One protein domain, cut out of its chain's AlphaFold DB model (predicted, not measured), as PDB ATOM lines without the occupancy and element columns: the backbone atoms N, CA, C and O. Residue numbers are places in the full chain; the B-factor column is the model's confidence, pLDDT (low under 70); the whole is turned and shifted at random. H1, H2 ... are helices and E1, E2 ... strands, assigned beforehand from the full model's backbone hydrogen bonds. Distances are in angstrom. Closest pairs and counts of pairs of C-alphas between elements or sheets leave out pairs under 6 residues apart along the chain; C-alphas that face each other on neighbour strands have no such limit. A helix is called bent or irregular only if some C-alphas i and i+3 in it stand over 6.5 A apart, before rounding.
ATOM      1  N   LYS A   4     123.877 112.432 184.118       76.69
ATOM      2  CA  LYS A   4     123.319 111.067 184.158       76.69
ATOM      3  C   LYS A   4     124.399 109.981 184.161       76.69
ATOM      4  O   LYS A   4     124.240 108.946 184.796       76.69
ATOM      5  N   LYS A   5     125.505 110.213 183.448       80.56
ATOM      6  CA  LYS A   5     126.638 109.283 183.388       80.56
ATOM      7  C   LYS A   5     127.408 109.276 184.710       80.56
ATOM      8  O   LYS A   5     127.800 108.211 185.163       80.56
ATOM      9  N   GLU A   6     127.591 110.442 185.326       80.31
ATOM     10  CA  GLU A   6     128.240 110.579 186.638       80.31
ATOM     11  C   GLU A   6     127.427 109.892 187.740       80.31
ATOM     12  O   GLU A   6     127.981 109.085 188.480       80.31
ATOM     13  N   ALA A   7     126.111 110.120 187.777       81.62
ATOM     14  CA  ALA A   7     125.187 109.441 188.687       81.62
ATOM     15  C   ALA A   7     125.281 107.910 188.585       81.62
ATOM     16  O   ALA A   7     125.416 107.214 189.591       81.62
ATOM     17  N   MET A   8     125.279 107.381 187.357       83.94
ATOM     18  CA  MET A   8     125.417 105.945 187.109       83.94
ATOM     19  C   MET A   8     126.777 105.408 187.579       83.94
ATOM     20  O   MET A   8     126.830 104.358 188.210       83.94
ATOM     21  N   ILE A   9     127.869 106.135 187.319       85.44
ATOM     22  CA  ILE A   9     129.214 105.757 187.780       85.44
ATOM     23  C   ILE A   9     129.275 105.725 189.310       85.44
ATOM     24  O   ILE A   9     129.801 104.765 189.869       85.44
ATOM     25  N   MET A  10     128.718 106.734 189.986       82.00
ATOM     26  CA  MET A  10     128.697 106.799 191.451       82.00
ATOM     27  C   MET A  10     127.863 105.675 192.057       82.00
ATOM     28  O   MET A  10     128.317 105.013 192.989       82.00
ATOM     29  N   ARG A  11     126.680 105.399 191.496       84.75
ATOM     30  CA  ARG A  11     125.839 104.278 191.931       84.75
ATOM     31  C   ARG A  11     126.590 102.949 191.825       84.75
ATOM     32  O   ARG A  11     126.617 102.193 192.790       84.75
ATOM     33  N   GLU A  12     127.243 102.684 190.696       86.19
ATOM     34  CA  GLU A  12     128.019 101.453 190.493       86.19
ATOM     35  C   GLU A  12     129.270 101.374 191.378       86.19
ATOM     36  O   GLU A  12     129.624 100.296 191.858       86.19
ATOM     37  N   PHE A  13     129.934 102.503 191.634       85.50
ATOM     38  CA  PHE A  13     131.049 102.572 192.578       85.50
ATOM     39  C   PHE A  13     130.612 102.139 193.982       85.50
ATOM     40  O   PHE A  13     131.221 101.235 194.559       85.50
ATOM     41  N   TRP A  14     129.532 102.726 194.501       83.88
ATOM     42  CA  TRP A  14     129.015 102.405 195.831       83.88
ATOM     43  C   TRP A  14     128.515 100.966 195.922       83.88
ATOM     44  O   TRP A  14     128.859 100.272 196.873       83.88
ATOM     45  N   LYS A  15     127.829 100.464 194.887       82.69
ATOM     46  CA  LYS A  15     127.457  99.043 194.791       82.69
ATOM     47  C   LYS A  15     128.658  98.118 194.961       82.69
ATOM     48  O   LYS A  15     128.621  97.197 195.773       82.69
ATOM     49  N   ARG A  16     129.743  98.367 194.220       83.81
ATOM     50  CA  ARG A  16     130.966  97.548 194.301       83.81
ATOM     51  C   ARG A  16     131.624  97.651 195.673       83.81
ATOM     52  O   ARG A  16     132.048  96.634 196.220       83.81
ATOM     53  N   LEU A  17     131.690  98.856 196.238       79.38
ATOM     54  CA  LEU A  17     132.298  99.081 197.545       79.38
ATOM     55  C   LEU A  17     131.516  98.368 198.660       79.38
ATOM     56  O   LEU A  17     132.122  97.672 199.476       79.38
ATOM     57  N   PHE A  18     130.185  98.456 198.642       76.38
ATOM     58  CA  PHE A  18     129.298  97.796 199.603       76.38
ATOM     59  C   PHE A  18     129.182  96.281 199.405       76.38
ATOM     60  O   PHE A  18     128.887  95.549 200.349       76.38
ATOM     61  N   HIS A  19     129.454  95.765 198.207       73.81
ATOM     62  CA  HIS A  19     129.589  94.322 198.018       73.81
ATOM     63  C   HIS A  19     130.813  93.772 198.768       73.81
ATOM     64  O   HIS A  19     130.753  92.698 199.358       73.81
ATOM     65  N   SER A  20     131.914  94.527 198.786       74.06
ATOM     66  CA  SER A  20     133.172  94.091 199.406       74.06
ATOM     67  C   SER A  20     133.230  94.230 200.933       74.06
ATOM     68  O   SER A  20     134.122  93.651 201.553       74.06
ATOM     69  N   LYS A  21     132.315  94.993 201.552       68.75
ATOM     70  CA  LYS A  21     132.308  95.267 202.998       68.75
ATOM     71  C   LYS A  21     130.900  95.081 203.582       68.75
ATOM     72  O   LYS A  21     129.979  95.726 203.084       68.75
ATOM     73  N   PRO A  22     130.709  94.244 204.620       66.69
ATOM     74  CA  PRO A  22     129.422  94.138 205.302       66.69
ATOM     75  C   PRO A  22     129.050  95.495 205.911       66.69
ATOM     76  O   PRO A  22     129.879  96.142 206.550       66.69
ATOM     77  N   SER A  23     127.822  95.930 205.656       70.75
ATOM     78  CA  SER A  23     127.304  97.253 205.994       70.75
ATOM     79  C   SER A  23     125.808  97.100 206.251       70.75
ATOM     80  O   SER A  23     125.091  96.564 205.406       70.75
ATOM     81  N   VAL A  24     125.349  97.530 207.423       69.38
ATOM     82  CA  VAL A  24     123.919  97.513 207.768       69.38
ATOM     83  C   VAL A  24     123.202  98.606 206.975       69.38
ATOM     84  O   VAL A  24     122.069  98.425 206.534       69.38
ATOM     85  N   LEU A  25     123.889  99.722 206.709       68.06
ATOM     86  CA  LEU A  25     123.344 100.801 205.888       68.06
ATOM     87  C   LEU A  25     123.215 100.405 204.411       68.06
ATOM     88  O   LEU A  25     122.297 100.889 203.760       68.06
ATOM     89  N   ARG A  26     124.039  99.487 203.883       67.88
ATOM     90  CA  ARG A  26     123.850  98.891 202.545       67.88
ATOM     91  C   ARG A  26     122.512  98.179 202.443       67.88
ATOM     92  O   ARG A  26     121.808  98.381 201.460       67.88
ATOM     93  N   ASP A  27     122.219  97.319 203.415       68.88
ATOM     94  CA  ASP A  27     121.061  96.423 203.355       68.88
ATOM     95  C   ASP A  27     119.739  97.189 203.453       68.88
ATOM     96  O   ASP A  27     118.707  96.697 203.004       68.88
ATOM     97  N   LEU A  28     119.783  98.411 203.984       77.25
ATOM     98  CA  LEU A  28     118.602  99.233 204.195       77.25
ATOM     99  C   LEU A  28     118.514 100.438 203.249       77.25
ATOM    100  O   LEU A  28     117.410 100.891 202.966       77.25
ATOM    101  N   LEU A  29     119.633 100.981 202.750       85.00
ATOM    102  CA  LEU A  29     119.621 102.145 201.860       85.00
ATOM    103  C   LEU A  29     119.196 101.731 200.447       85.00
ATOM    104  O   LEU A  29     119.932 100.991 199.786       85.00
ATOM    105  N   PRO A  30     118.075 102.257 199.916       87.00
ATOM    106  CA  PRO A  30     117.669 101.934 198.557       87.00
ATOM    107  C   PRO A  30     118.707 102.429 197.543       87.00
ATOM    108  O   PRO A  30     119.190 103.562 197.622       87.00
ATOM    109  N   GLU A  31     119.016 101.608 196.535       86.12
ATOM    110  CA  GLU A  31     120.059 101.900 195.533       86.12
ATOM    111  C   GLU A  31     119.853 103.226 194.784       86.12
ATOM    112  O   GLU A  31     120.803 103.823 194.261       86.12
ATOM    113  N   THR A  32     118.607 103.703 194.714       87.06
ATOM    114  CA  THR A  32     118.251 104.997 194.123       87.06
ATOM    115  C   THR A  32     118.992 106.152 194.785       87.06
ATOM    116  O   THR A  32     119.278 107.137 194.113       87.06
ATOM    117  N   TYR A  33     119.366 106.015 196.058       88.56
ATOM    118  CA  TYR A  33     120.037 107.056 196.829       88.56
ATOM    119  C   TYR A  33     121.565 106.958 196.819       88.56
ATOM    120  O   TYR A  33     122.232 107.857 197.326       88.56
ATOM    121  N   TYR A  34     122.142 105.918 196.210       88.12
ATOM    122  CA  TYR A  34     123.598 105.717 196.227       88.12
ATOM    123  C   TYR A  34     124.358 106.838 195.515       88.12
ATOM    124  O   TYR A  34     125.473 107.179 195.893       88.12
ATOM    125  N   GLU A  35     123.748 107.450 194.503       87.88
ATOM    126  CA  GLU A  35     124.336 108.594 193.800       87.88
ATOM    127  C   GLU A  35     124.439 109.859 194.671       87.88
ATOM    128  O   GLU A  35     125.196 110.766 194.331       87.88
ATOM    129  N   TYR A  36     123.718 109.907 195.796       89.19
ATOM    130  CA  TYR A  36     123.732 111.021 196.746       89.19
ATOM    131  C   TYR A  36     124.643 110.772 197.947       89.19
ATOM    132  O   TYR A  36     124.776 111.662 198.789       89.19
ATOM    133  N   ILE A  37     125.271 109.596 198.044       88.62
ATOM    134  CA  ILE A  37     126.243 109.314 199.099       88.62
ATOM    135  C   ILE A  37     127.477 110.171 198.853       88.62
ATOM    136  O   ILE A  37     128.188 110.015 197.856       88.62
ATOM    137  N   GLU A  38     127.741 111.058 199.802       85.38
ATOM    138  CA  GLU A  38     128.945 111.873 199.812       85.38
ATOM    139  C   GLU A  38     130.069 111.183 200.582       85.38
ATOM    140  O   GLU A  38     131.215 111.163 200.136       85.38
ATOM    141  N   GLN A  39     129.735 110.614 201.741       84.12
ATOM    142  CA  GLN A  39     130.675 109.941 202.630       84.12
ATOM    143  C   GLN A  39     130.010 108.717 203.254       84.12
ATOM    144  O   GLN A  39     128.820 108.729 203.568       84.12
ATOM    145  N   SER A  40     130.799 107.668 203.453       84.44
ATOM    146  CA  SER A  40     130.416 106.483 204.213       84.44
ATOM    147  C   SER A  40     131.611 106.059 205.050       84.44
ATOM    148  O   SER A  40     132.736 105.965 204.542       84.44
ATOM    149  N   HIS A  41     131.370 105.828 206.335       84.69
ATOM    150  CA  HIS A  41     132.383 105.399 207.279       84.69
ATOM    151  C   HIS A  41     131.908 104.152 208.013       84.69
ATOM    152  O   HIS A  41     130.828 104.125 208.592       84.69
ATOM    153  N   ILE A  42     132.753 103.125 208.006       81.75
ATOM    154  CA  ILE A  42     132.509 101.874 208.718       81.75
ATOM    155  C   ILE A  42     133.573 101.773 209.807       81.75
ATOM    156  O   ILE A  42     134.766 101.673 209.506       81.75
ATOM    157  N   TYR A  43     133.139 101.813 211.060       80.62
ATOM    158  CA  TYR A  43     133.970 101.633 212.245       80.62
ATOM    159  C   TYR A  43     133.596 100.319 212.944       80.62
ATOM    160  O   TYR A  43     132.515  99.785 212.706       80.62
ATOM    161  N   PRO A  44     134.449  99.787 213.841       79.69
ATOM    162  CA  PRO A  44     134.184  98.504 214.499       79.69
ATOM    163  C   PRO A  44     132.828  98.413 215.218       79.69
ATOM    164  O   PRO A  44     132.242  97.341 215.263       79.69
ATOM    165  N   ASN A  45     132.333  99.536 215.754       81.88
ATOM    166  CA  ASN A  45     131.123  99.578 216.584       81.88
ATOM    167  C   ASN A  45     130.012 100.460 216.007       81.88
ATOM    168  O   ASN A  45     128.955 100.592 216.618       81.88
ATOM    169  N   TYR A  46     130.239 101.121 214.873       84.38
ATOM    170  CA  TYR A  46     129.216 101.952 214.254       84.38
ATOM    171  C   TYR A  46     129.483 102.171 212.771       84.38
ATOM    172  O   TYR A  46     130.617 102.103 212.299       84.38
ATOM    173  N   GLU A  47     128.421 102.474 212.052       87.62
ATOM    174  CA  GLU A  47     128.439 102.839 210.651       87.62
ATOM    175  C   GLU A  47     127.790 104.205 210.479       87.62
ATOM    176  O   GLU A  47     126.755 104.461 211.094       87.62
ATOM    177  N   THR A  48     128.364 105.066 209.641       88.25
ATOM    178  CA  THR A  48     127.714 106.311 209.234       88.25
ATOM    179  C   THR A  48     127.679 106.498 207.727       88.25
ATOM    180  O   THR A  48     128.590 106.095 206.999       88.25
ATOM    181  N   VAL A  49     126.617 107.146 207.254       89.19
ATOM    182  CA  VAL A  49     126.449 107.575 205.863       89.19
ATOM    183  C   VAL A  49     125.964 109.017 205.841       89.19
ATOM    184  O   VAL A  49     125.055 109.398 206.578       89.19
ATOM    185  N   TYR A  50     126.558 109.809 204.953       90.12
ATOM    186  CA  TYR A  50     126.145 111.173 204.655       90.12
ATOM    187  C   TYR A  50     125.556 111.233 203.252       90.12
ATOM    188  O   TYR A  50     126.236 110.924 202.267       90.12
ATOM    189  N   LEU A  51     124.299 111.662 203.165       90.62
ATOM    190  CA  LEU A  51     123.587 111.878 201.913       90.62
ATOM    191  C   LEU A  51     123.433 113.373 201.657       90.62
ATOM    192  O   LEU A  51     122.896 114.110 202.491       90.62
ATOM    193  N   ARG A  52     123.854 113.808 200.470       89.19
ATOM    194  CA  ARG A  52     123.614 115.159 199.965       89.19
ATOM    195  C   ARG A  52     122.546 115.115 198.885       89.19
ATOM    196  O   ARG A  52     122.829 114.807 197.728       89.19
ATOM    197  N   LEU A  53     121.319 115.445 199.267       88.75
ATOM    198  CA  LEU A  53     120.183 115.378 198.360       88.75
ATOM    199  C   LEU A  53     120.142 116.599 197.426       88.75
ATOM    200  O   LEU A  53     120.558 117.703 197.808       88.75
ATOM    201  N   PRO A  54     119.624 116.434 196.193       84.75
ATOM    202  CA  PRO A  54     119.574 117.507 195.202       84.75
ATOM    203  C   PRO A  54     118.650 118.659 195.614       84.75
ATOM    204  O   PRO A  54     118.824 119.771 195.126       84.75
ATOM    205  N   ASN A  55     117.705 118.414 196.525       85.62
ATOM    206  CA  ASN A  55     116.795 119.414 197.076       85.62
ATOM    207  C   ASN A  55     117.410 120.242 198.227       85.62
ATOM    208  O   ASN A  55     116.699 120.969 198.908       85.62
ATOM    209  N   GLY A  56     118.723 120.180 198.457       84.31
ATOM    210  CA  GLY A  56     119.391 121.021 199.463       84.31
ATOM    211  C   GLY A  56     119.356 120.465 200.891       84.31
ATOM    212  O   GLY A  56     119.971 121.050 201.782       84.31
ATOM    213  N   HIS A  57     118.693 119.327 201.117       88.19
ATOM    214  CA  HIS A  57     118.697 118.642 202.411       88.19
ATOM    215  C   HIS A  57     119.930 117.748 202.567       88.19
ATOM    216  O   HIS A  57     120.450 117.175 201.601       88.19
ATOM    217  N   LEU A  58     120.403 117.644 203.804       89.69
ATOM    218  CA  LEU A  58     121.431 116.700 204.224       89.69
ATOM    219  C   LEU A  58     120.812 115.664 205.144       89.69
ATOM    220  O   LEU A  58     120.017 116.003 206.019       89.69
ATOM    221  N   VAL A  59     121.242 114.421 204.984       90.19
ATOM    222  CA  VAL A  59     120.869 113.339 205.890       90.19
ATOM    223  C   VAL A  59     122.148 112.684 206.378       90.19
ATOM    224  O   VAL A  59     122.940 112.191 205.575       90.19
ATOM    225  N   HIS A  60     122.367 112.708 207.686       90.69
ATOM    226  CA  HIS A  60     123.434 111.967 208.338       90.69
ATOM    227  C   HIS A  60     122.807 110.809 209.105       90.69
ATOM    228  O   HIS A  60     122.001 111.028 210.005       90.69
ATOM    229  N   ILE A  61     123.151 109.584 208.728       88.69
ATOM    230  CA  ILE A  61     122.654 108.372 209.375       88.69
ATOM    231  C   ILE A  61     123.806 107.744 210.139       88.69
ATOM    232  O   ILE A  61     124.897 107.604 209.589       88.69
ATOM    233  N   SER A  62     123.548 107.341 211.376       88.50
ATOM    234  CA  SER A  62     124.455 106.580 212.224       88.50
ATOM    235  C   SER A  62     123.752 105.333 212.747       88.50
ATOM    236  O   SER A  62     122.617 105.396 213.216       88.50
ATOM    237  N   HIS A  63     124.424 104.191 212.672       86.38
ATOM    238  CA  HIS A  63     123.940 102.921 213.198       86.38
ATOM    239  C   HIS A  63     125.014 102.280 214.065       86.38
ATOM    240  O   HIS A  63     126.145 102.101 213.623       86.38
ATOM    241  N   HIS A  64     124.677 101.903 215.296       83.50
ATOM    242  CA  HIS A  64     125.624 101.231 216.177       83.50
ATOM    243  C   HIS A  64     125.648  99.722 215.898       83.50
ATOM    244  O   HIS A  64     124.719  99.004 216.263       83.50
ATOM    245  N   ILE A  65     126.769  99.221 215.380       76.62
ATOM    246  CA  ILE A  65     127.012  97.794 215.150       76.62
ATOM    247  C   ILE A  65     127.325  97.139 216.500       76.62
ATOM    248  O   ILE A  65     128.318  97.459 217.154       76.62
ATOM    249  N   GLY A  66     126.449  96.258 216.971       70.31
ATOM    250  CA  GLY A  66     126.623  95.536 218.228       70.31
ATOM    251  C   GLY A  66     126.010  94.136 218.171       70.31
ATOM    252  O   GLY A  66     125.311  93.815 217.216       70.31
ATOM    253  N   PRO A  67     126.239  93.298 219.197       60.06
ATOM    254  CA  PRO A  67     125.736  91.919 219.236       60.06
ATOM    255  C   PRO A  67     124.200  91.815 219.226       60.06
ATOM    256  O   PRO A  67     123.662  90.752 218.938       60.06
ATOM    257  N   SER A  68     123.496  92.912 219.521       60.88
ATOM    258  CA  SER A  68     122.058  93.066 219.316       60.88
ATOM    259  C   SER A  68     121.820  93.820 218.000       60.88
ATOM    260  O   SER A  68     122.084  95.024 217.943       60.88
ATOM    261  N   SER A  69     121.323  93.138 216.967       58.66
ATOM    262  CA  SER A  69     121.006  93.725 215.652       58.66
ATOM    263  C   SER A  69     119.885  94.772 215.677       58.66
ATOM    264  O   SER A  69     119.750  95.533 214.728       58.66
ATOM    265  N   ASP A  70     119.119  94.854 216.767       64.75
ATOM    266  CA  ASP A  70     117.898  95.671 216.861       64.75
ATOM    267  C   ASP A  70     118.146  97.111 217.343       64.75
ATOM    268  O   ASP A  70     117.246  97.771 217.866       64.75
ATOM    269  N   ARG A  71     119.378  97.624 217.232       72.19
ATOM    270  CA  ARG A  71     119.652  99.008 217.642       72.19
ATOM    271  C   ARG A  71     119.044  99.993 216.637       72.19
ATOM    272  O   ARG A  71     119.257  99.825 215.435       72.19
ATOM    273  N   PRO A  72     118.343 101.040 217.109       81.06
ATOM    274  CA  PRO A  72     117.771 102.043 216.223       81.06
ATOM    275  C   PRO A  72     118.867 102.824 215.486       81.06
ATOM    276  O   PRO A  72     119.990 102.983 215.973       81.06
ATOM    277  N   PHE A  73     118.515 103.322 214.309       84.38
ATOM    278  CA  PHE A  73     119.287 104.265 213.513       84.38
ATOM    279  C   PHE A  73     119.118 105.658 214.094       84.38
ATOM    280  O   PHE A  73     117.997 106.118 214.288       84.38
ATOM    281  N   THR A  74     120.219 106.356 214.319       87.69
ATOM    282  CA  THR A  74     120.183 107.784 214.610       87.69
ATOM    283  C   THR A  74     120.294 108.543 213.295       87.69
ATOM    284  O   THR A  74     121.315 108.468 212.616       87.69
ATOM    285  N   VAL A  75     119.243 109.267 212.925       87.94
ATOM    286  CA  VAL A  75     119.177 110.065 211.698       87.94
ATOM    287  C   VAL A  75     119.126 111.539 212.057       87.94
ATOM    288  O   VAL A  75     118.167 111.996 212.673       87.94
ATOM    289  N   THR A  76     120.136 112.293 211.643       88.00
ATOM    290  CA  THR A  76     120.200 113.749 211.789       88.00
ATOM    291  C   THR A  76     119.908 114.404 210.446       88.00
ATOM    292  O   THR A  76     120.601 114.157 209.454       88.00
ATOM    293  N   ILE A  77     118.888 115.261 210.418       86.75
ATOM    294  CA  ILE A  77     118.511 116.023 209.225       86.75
ATOM    295  C   ILE A  77     119.153 117.405 209.299       86.75
ATOM    296  O   ILE A  77     119.135 118.070 210.335       86.75
ATOM    297  N   GLY A  78     119.710 117.849 208.182       85.94
ATOM    298  CA  GLY A  78     120.308 119.167 208.047       85.94
ATOM    299  C   GLY A  78     120.076 119.767 206.674       85.94
ATOM    300  O   GLY A  78     119.284 119.276 205.870       85.94
ATOM    301  N   SER A  79     120.815 120.827 206.379       84.00
ATOM    302  CA  SER A  79     120.789 121.476 205.069       84.00
ATOM    303  C   SER A  79     122.195 121.788 204.580       84.00
ATOM    304  O   SER A  79     123.136 121.925 205.369       84.00
ATOM    305  N   TRP A  80     122.357 121.886 203.265       79.50
ATOM    306  CA  TRP A  80     123.603 122.331 202.657       79.50
ATOM    307  C   TRP A  80     123.369 123.495 201.707       79.50
ATOM    308  O   TRP A  80     122.350 123.587 201.026       79.50
ATOM    309  N   ARG A  81     124.359 124.383 201.634       74.06
ATOM    310  CA  ARG A  81     124.373 125.501 200.688       74.06
ATOM    311  C   ARG A  81     125.782 125.788 200.205       74.06
ATOM    312  O   ARG A  81     126.753 125.532 200.913       74.06
ATOM    313  N   TYR A  82     125.908 126.394 199.032       67.69
ATOM    314  CA  TYR A  82     127.174 127.004 198.642       67.69
ATOM    315  C   TYR A  82     127.386 128.301 199.439       67.69
ATOM    316  O   TYR A  82     126.522 129.176 199.476       67.69
ATOM    317  N   LYS A  83     128.553 128.443 200.067       64.94
ATOM    318  CA  LYS A  83     129.103 129.718 200.531       64.94
ATOM    319  C   LYS A  83     129.188 130.641 199.309       64.94
ATOM    320  O   LYS A  83     129.545 130.187 198.221       64.94
ATOM    321  N   LYS A  84     128.797 131.912 199.474       62.56
ATOM    322  CA  LYS A  84     128.744 132.909 198.387       62.56
ATOM    323  C   LYS A  84     130.008 132.849 197.505       62.56
ATOM    324  O   LYS A  84     131.113 132.698 198.014       62.56
ATOM    325  N   TYR A  85     129.774 132.944 196.191       52.66
ATOM    326  CA  TYR A  85     130.714 132.840 195.057       52.66
ATOM    327  C   TYR A  85     132.092 133.521 195.287       52.66
ATOM    328  O   TYR A  85     132.133 134.530 195.989       52.66
ATOM    329  N   PRO A  86     133.201 133.050 194.653       56.59
ATOM    330  CA  PRO A  86     133.211 132.540 193.284       56.59
ATOM    331  C   PRO A  86     133.934 131.198 193.086       56.59
ATOM    332  O   PRO A  86     135.154 131.156 192.953       56.59
ATOM    333  N   LYS A  87     133.143 130.117 193.012       50.97
ATOM    334  CA  LYS A  87     133.333 128.831 192.294       50.97
ATOM    335  C   LYS A  87     132.685 127.693 193.104       50.97
ATOM    336  O   LYS A  87     132.854 127.659 194.321       50.97
ATOM    337  N   PRO A  88     131.992 126.737 192.457       56.41
ATOM    338  CA  PRO A  88     131.453 125.550 193.116       56.41
ATOM    339  C   PRO A  88     132.593 124.563 193.407       56.41
ATOM    340  O   PRO A  88     132.734 123.534 192.754       56.41
ATOM    341  N   ALA A  89     133.466 124.901 194.352       60.56
ATOM    342  CA  ALA A  89     134.374 123.930 194.943       60.56
ATOM    343  C   ALA A  89     133.623 123.177 196.050       60.56
ATOM    344  O   ALA A  89     132.805 123.775 196.745       60.56
ATOM    345  N   ALA A  90     133.912 121.889 196.265       59.59
ATOM    346  CA  ALA A  90     133.352 121.150 197.405       59.59
ATOM    347  C   ALA A  90     133.679 121.841 198.750       59.59
ATOM    348  O   ALA A  90     132.866 121.845 199.666       59.59
ATOM    349  N   SER A  91     134.821 122.536 198.825       56.88
ATOM    350  CA  SER A  91     135.228 123.376 199.962       56.88
ATOM    351  C   SER A  91     134.369 124.632 200.171       56.88
ATOM    352  O   SER A  91     134.392 125.229 201.248       56.88
ATOM    353  N   ALA A  92     133.600 125.035 199.159       55.03
ATOM    354  CA  ALA A  92     132.642 126.126 199.248       55.03
ATOM    355  C   ALA A  92     131.289 125.660 199.799       55.03
ATOM    356  O   ALA A  92     130.383 126.473 199.884       55.03
ATOM    357  N   ILE A  93     131.110 124.395 200.181       67.81
ATOM    358  CA  ILE A  93     129.843 123.924 200.746       67.81
ATOM    359  C   ILE A  93     129.827 124.206 202.252       67.81
ATOM    360  O   ILE A  93     130.780 123.925 202.977       67.81
ATOM    361  N   GLN A  94     128.752 124.828 202.719       72.00
ATOM    362  CA  GLN A  94     128.411 124.934 204.129       72.00
ATOM    363  C   GLN A  94     127.343 123.890 204.432       72.00
ATOM    364  O   GLN A  94     126.299 123.868 203.782       72.00
ATOM    365  N   THR A  95     127.622 123.047 205.417       75.81
ATOM    366  CA  THR A  95     126.717 122.023 205.933       75.81
ATOM    367  C   THR A  95     126.237 122.449 207.315       75.81
ATOM    368  O   THR A  95     127.055 122.762 208.180       75.81
ATOM    369  N   GLU A  96     124.928 122.472 207.521       77.75
ATOM    370  CA  GLU A  96     124.294 122.763 208.808       77.75
ATOM    371  C   GLU A  96     123.596 121.478 209.266       77.75
ATOM    372  O   GLU A  96     122.515 121.152 208.776       77.75
ATOM    373  N   LEU A  97     124.253 120.719 210.149       77.94
ATOM    374  CA  LEU A  97     123.669 119.599 210.890       77.94
ATOM    375  C   LEU A  97     123.539 120.048 212.342       77.94
ATOM    376  O   LEU A  97     124.510 120.542 212.915       77.94
ATOM    377  N   GLU A  98     122.357 119.897 212.925       73.75
ATOM    378  CA  GLU A  98     122.148 120.214 214.334       73.75
ATOM    379  C   GLU A  98     121.652 118.968 215.058       73.75
ATOM    380  O   GLU A  98     120.616 118.410 214.698       73.75
ATOM    381  N   ASP A  99     122.357 118.567 216.117       74.38
ATOM    382  CA  ASP A  99     122.042 117.348 216.872       74.38
ATOM    383  C   ASP A  99     120.612 117.352 217.433       74.38
ATOM    384  O   ASP A  99     120.002 116.294 217.577       74.38
ATOM    385  N   LYS A 100     120.034 118.539 217.672       78.62
ATOM    386  CA  LYS A 100     118.640 118.715 218.116       78.62
ATOM    387  C   LYS A 100     117.596 118.210 217.105       78.62
ATOM    388  O   LYS A 100     116.442 118.032 217.477       78.62
ATOM    389  N   TYR A 101     117.991 117.997 215.847       79.75
ATOM    390  CA  TYR A 101     117.172 117.414 214.780       79.75
ATOM    391  C   TYR A 101     117.525 115.941 214.514       79.75
ATOM    392  O   TYR A 101     117.347 115.448 213.399       79.75
ATOM    393  N   SER A 102     118.050 115.245 215.525       87.31
ATOM    394  CA  SER A 102     118.319 113.809 215.453       87.31
ATOM    395  C   SER A 102     117.114 113.001 215.914       87.31
ATOM    396  O   SER A 102     116.543 113.256 216.974       87.31
ATOM    397  N   LEU A 103     116.752 111.998 215.125       87.75
ATOM    398  CA  LEU A 103     115.687 111.045 215.404       87.75
ATOM    399  C   LEU A 103     116.294 109.655 215.582       87.75
ATOM    400  O   LEU A 103     117.211 109.292 214.852       87.75
ATOM    401  N   ASN A 104     115.777 108.875 216.530       89.75
ATOM    402  CA  ASN A 104     116.085 107.450 216.633       89.75
ATOM    403  C   ASN A 104     114.952 106.671 215.973       89.75
ATOM    404  O   ASN A 104     113.813 106.773 216.421       89.75
ATOM    405  N   LEU A 105     115.269 105.937 214.914       87.44
ATOM    406  CA  LEU A 105     114.309 105.295 214.025       87.44
ATOM    407  C   LEU A 105     114.642 103.813 213.871       87.44
ATOM    408  O   LEU A 105     115.807 103.416 213.906       87.44
ATOM    409  N   SER A 106     113.629 102.987 213.674       87.25
ATOM    410  CA  SER A 106     113.802 101.625 213.174       87.25
ATOM    411  C   SER A 106     114.291 101.614 211.716       87.25
ATOM    412  O   SER A 106     114.393 102.651 211.055       87.25
ATOM    413  N   ALA A 107     114.616 100.417 211.221       81.62
ATOM    414  CA  ALA A 107     115.022 100.186 209.838       81.62
ATOM    415  C   ALA A 107     113.985 100.710 208.823       81.62
ATOM    416  O   ALA A 107     114.346 101.395 207.872       81.62
ATOM    417  N   ASP A 108     112.704 100.434 209.053       85.62
ATOM    418  CA  ASP A 108     111.643 100.817 208.119       85.62
ATOM    419  C   ASP A 108     111.351 102.323 208.194       85.62
ATOM    420  O   ASP A 108     111.279 103.006 207.170       85.62
ATOM    421  N   GLU A 109     111.287 102.875 209.410       88.88
ATOM    422  CA  GLU A 109     110.992 104.296 209.639       88.88
ATOM    423  C   GLU A 109     112.033 105.226 209.007       88.88
ATOM    424  O   GLU A 109     111.692 106.308 208.523       88.88
ATOM    425  N   TRP A 110     113.313 104.838 208.990       86.25
ATOM    426  CA  TRP A 110     114.327 105.692 208.378       86.25
ATOM    427  C   TRP A 110     114.238 105.681 206.845       86.25
ATOM    428  O   TRP A 110     114.463 106.723 206.223       86.25
ATOM    429  N   VAL A 111     113.882 104.548 206.226       86.62
ATOM    430  CA  VAL A 111     113.677 104.462 204.770       86.62
ATOM    431  C   VAL A 111     112.469 105.306 204.364       86.62
ATOM    432  O   VAL A 111     112.548 106.081 203.406       86.62
ATOM    433  N   GLU A 112     111.378 105.235 205.127       89.75
ATOM    434  CA  GLU A 112     110.210 106.102 204.932       89.75
ATOM    435  C   GLU A 112     110.576 107.583 205.074       89.75
ATOM    436  O   GLU A 112     110.238 108.400 204.209       89.75
ATOM    437  N   LEU A 113     111.336 107.935 206.113       89.81
ATOM    438  CA  LEU A 113     111.822 109.297 206.305       89.81
ATOM    439  C   LEU A 113     112.688 109.763 205.128       89.81
ATOM    440  O   LEU A 113     112.554 110.905 204.689       89.81
ATOM    441  N   LEU A 114     113.547 108.906 204.573       89.56
ATOM    442  CA  LEU A 114     114.373 109.254 203.418       89.56
ATOM    443  C   LEU A 114     113.520 109.590 202.188       89.56
ATOM    444  O   LEU A 114     113.803 110.566 201.482       89.56
ATOM    445  N   HIS A 115     112.459 108.820 201.945       89.81
ATOM    446  CA  HIS A 115     111.496 109.115 200.886       89.81
ATOM    447  C   HIS A 115     110.784 110.450 201.121       89.81
ATOM    448  O   HIS A 115     110.690 111.262 200.194       89.81
ATOM    449  N   LEU A 116     110.362 110.722 202.359       90.50
ATOM    450  CA  LEU A 116     109.747 111.995 202.736       90.50
ATOM    451  C   LEU A 116     110.702 113.166 202.499       90.50
ATOM    452  O   LEU A 116     110.337 114.095 201.780       90.50
ATOM    453  N   ILE A 117     111.937 113.105 203.007       88.06
ATOM    454  CA  ILE A 117     112.940 114.169 202.838       88.06
ATOM    455  C   ILE A 117     113.228 114.410 201.355       88.06
ATOM    456  O   ILE A 117     113.338 115.558 200.932       88.06
ATOM    457  N   TYR A 118     113.317 113.358 200.541       88.12
ATOM    458  CA  TYR A 118     113.531 113.502 199.100       88.12
ATOM    459  C   TYR A 118     112.358 114.196 198.387       88.12
ATOM    460  O   TYR A 118     112.567 114.905 197.405       88.12
ATOM    461  N   SER A 119     111.134 114.024 198.897       87.75
ATOM    462  CA  SER A 119     109.930 114.685 198.377       87.75
ATOM    463  C   SER A 119     109.745 116.127 198.866       87.75
ATOM    464  O   SER A 119     108.932 116.860 198.300       87.75
ATOM    465  N   LEU A 120     110.490 116.553 199.897       86.50
ATOM    466  CA  LEU A 120     110.398 117.911 200.425       86.50
ATOM    467  C   LEU A 120     110.839 118.947 199.381       86.50
ATOM    468  O   LEU A 120     111.738 118.678 198.570       86.50
TER     469      LEU A 120
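AT A GLANCE: This is residues 4 to 120 of the 130 residues of an uncharacterized protein of Heliobacillus mobilis (UniProt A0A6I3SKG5). One twisted sheet of five strands, a meander in which each strand is the antiparallel neighbour of the one before, has H4 packed over one face along the strands E3 and E4. Near the E1 edge the long helix H1 packs on the short helix H3, and the turns round Pro 67 and Pro 86 lie at the two ends of the longest axis. The printed part has 117 residues, with named elements in the order H1, H2, H3, E1, E2, E3, E4, E5, H4; the sheet's order is E1, E2, E3, E4, E5, all antiparallel. The class is mixed, helices and strands. The whole is compact, with a radius of gyration of the C-alphas of 14.6 A and spans of 49 by 34 by 27 A.

IN THESE COORDINATES: H1, residues 4 to 20, begins at C-alpha 4 (123.319, 111.067, 184.158) and is 24.9 A long. H2 holds residues 24 to 28, 6.6 A, and H3 residues 31 to 36, 9.9 A; H3 is irregular, with C-alphas 32 and 35 7.1 A apart. E1 holds residues 37 to 43, 17.1 A; E2 46 to 52, 20.2 A, from C-alpha 46 (129.216, 101.952, 214.254); E3 57 to 63, 19.8 A; E4 73 to 82, 28.3 A. E5, residues 93 to 105, 27.7 A, bends by 71 degrees at residue 100. H4, residues 107 to 119, is 19.2 A long and ends at C-alpha 119 (109.930, 114.685, 198.377).

HOW THE PARTS SIT: Each two successive strands form a hairpin. N 41 and O 48 of E1 and E2 are 2.9 A apart, N 49 and O 61 of E2 and E3 2.9 A, N 60 and O 76 of E3 and E4 2.9 A, and N 81 and O 94 of E4 and E5 2.9 A, each within hydrogen-bond range. H4 is on the sheet at a height over the sheet of 9.1 A, over E4 and only just over E3, on which 3 of its C-alphas fall; on the local plane it stands at 14 degrees to E4, along the strands. The closest C-alphas of H4 and E4 are those of Ala 107 and Phe 73, 7.0 A. H3 and H4, on one face of the sheet, make two layers, helices on one face of a sheet. H1 touches H3, the closest C-alphas being those of Arg 11 and Glu 35, 4.9 A; they run opposite ways at a steep tilt of 69 degrees, only just short of about perpendicular. H1 only grazes the sheet with residues 10 to 18, and H2 with residues 24 to 26. H1 and H4 are apart. Every O i to N i+4 pair is within hydrogen-bond range in H1 and H2; H4 has 8 of 9, and H3 0 of 2, with 2 of 3 O i to N i+3 pairs.

THE WHOLE: The two C-alphas farthest apart, those of Pro 67 and Pro 86, are 48.8 A apart. The printed part has no cut and no long link. The mean pLDDT of the printed part is 79.9; residues 21 to 22, 24 to 27, 67 to 70 and 82 to 93 are under 70.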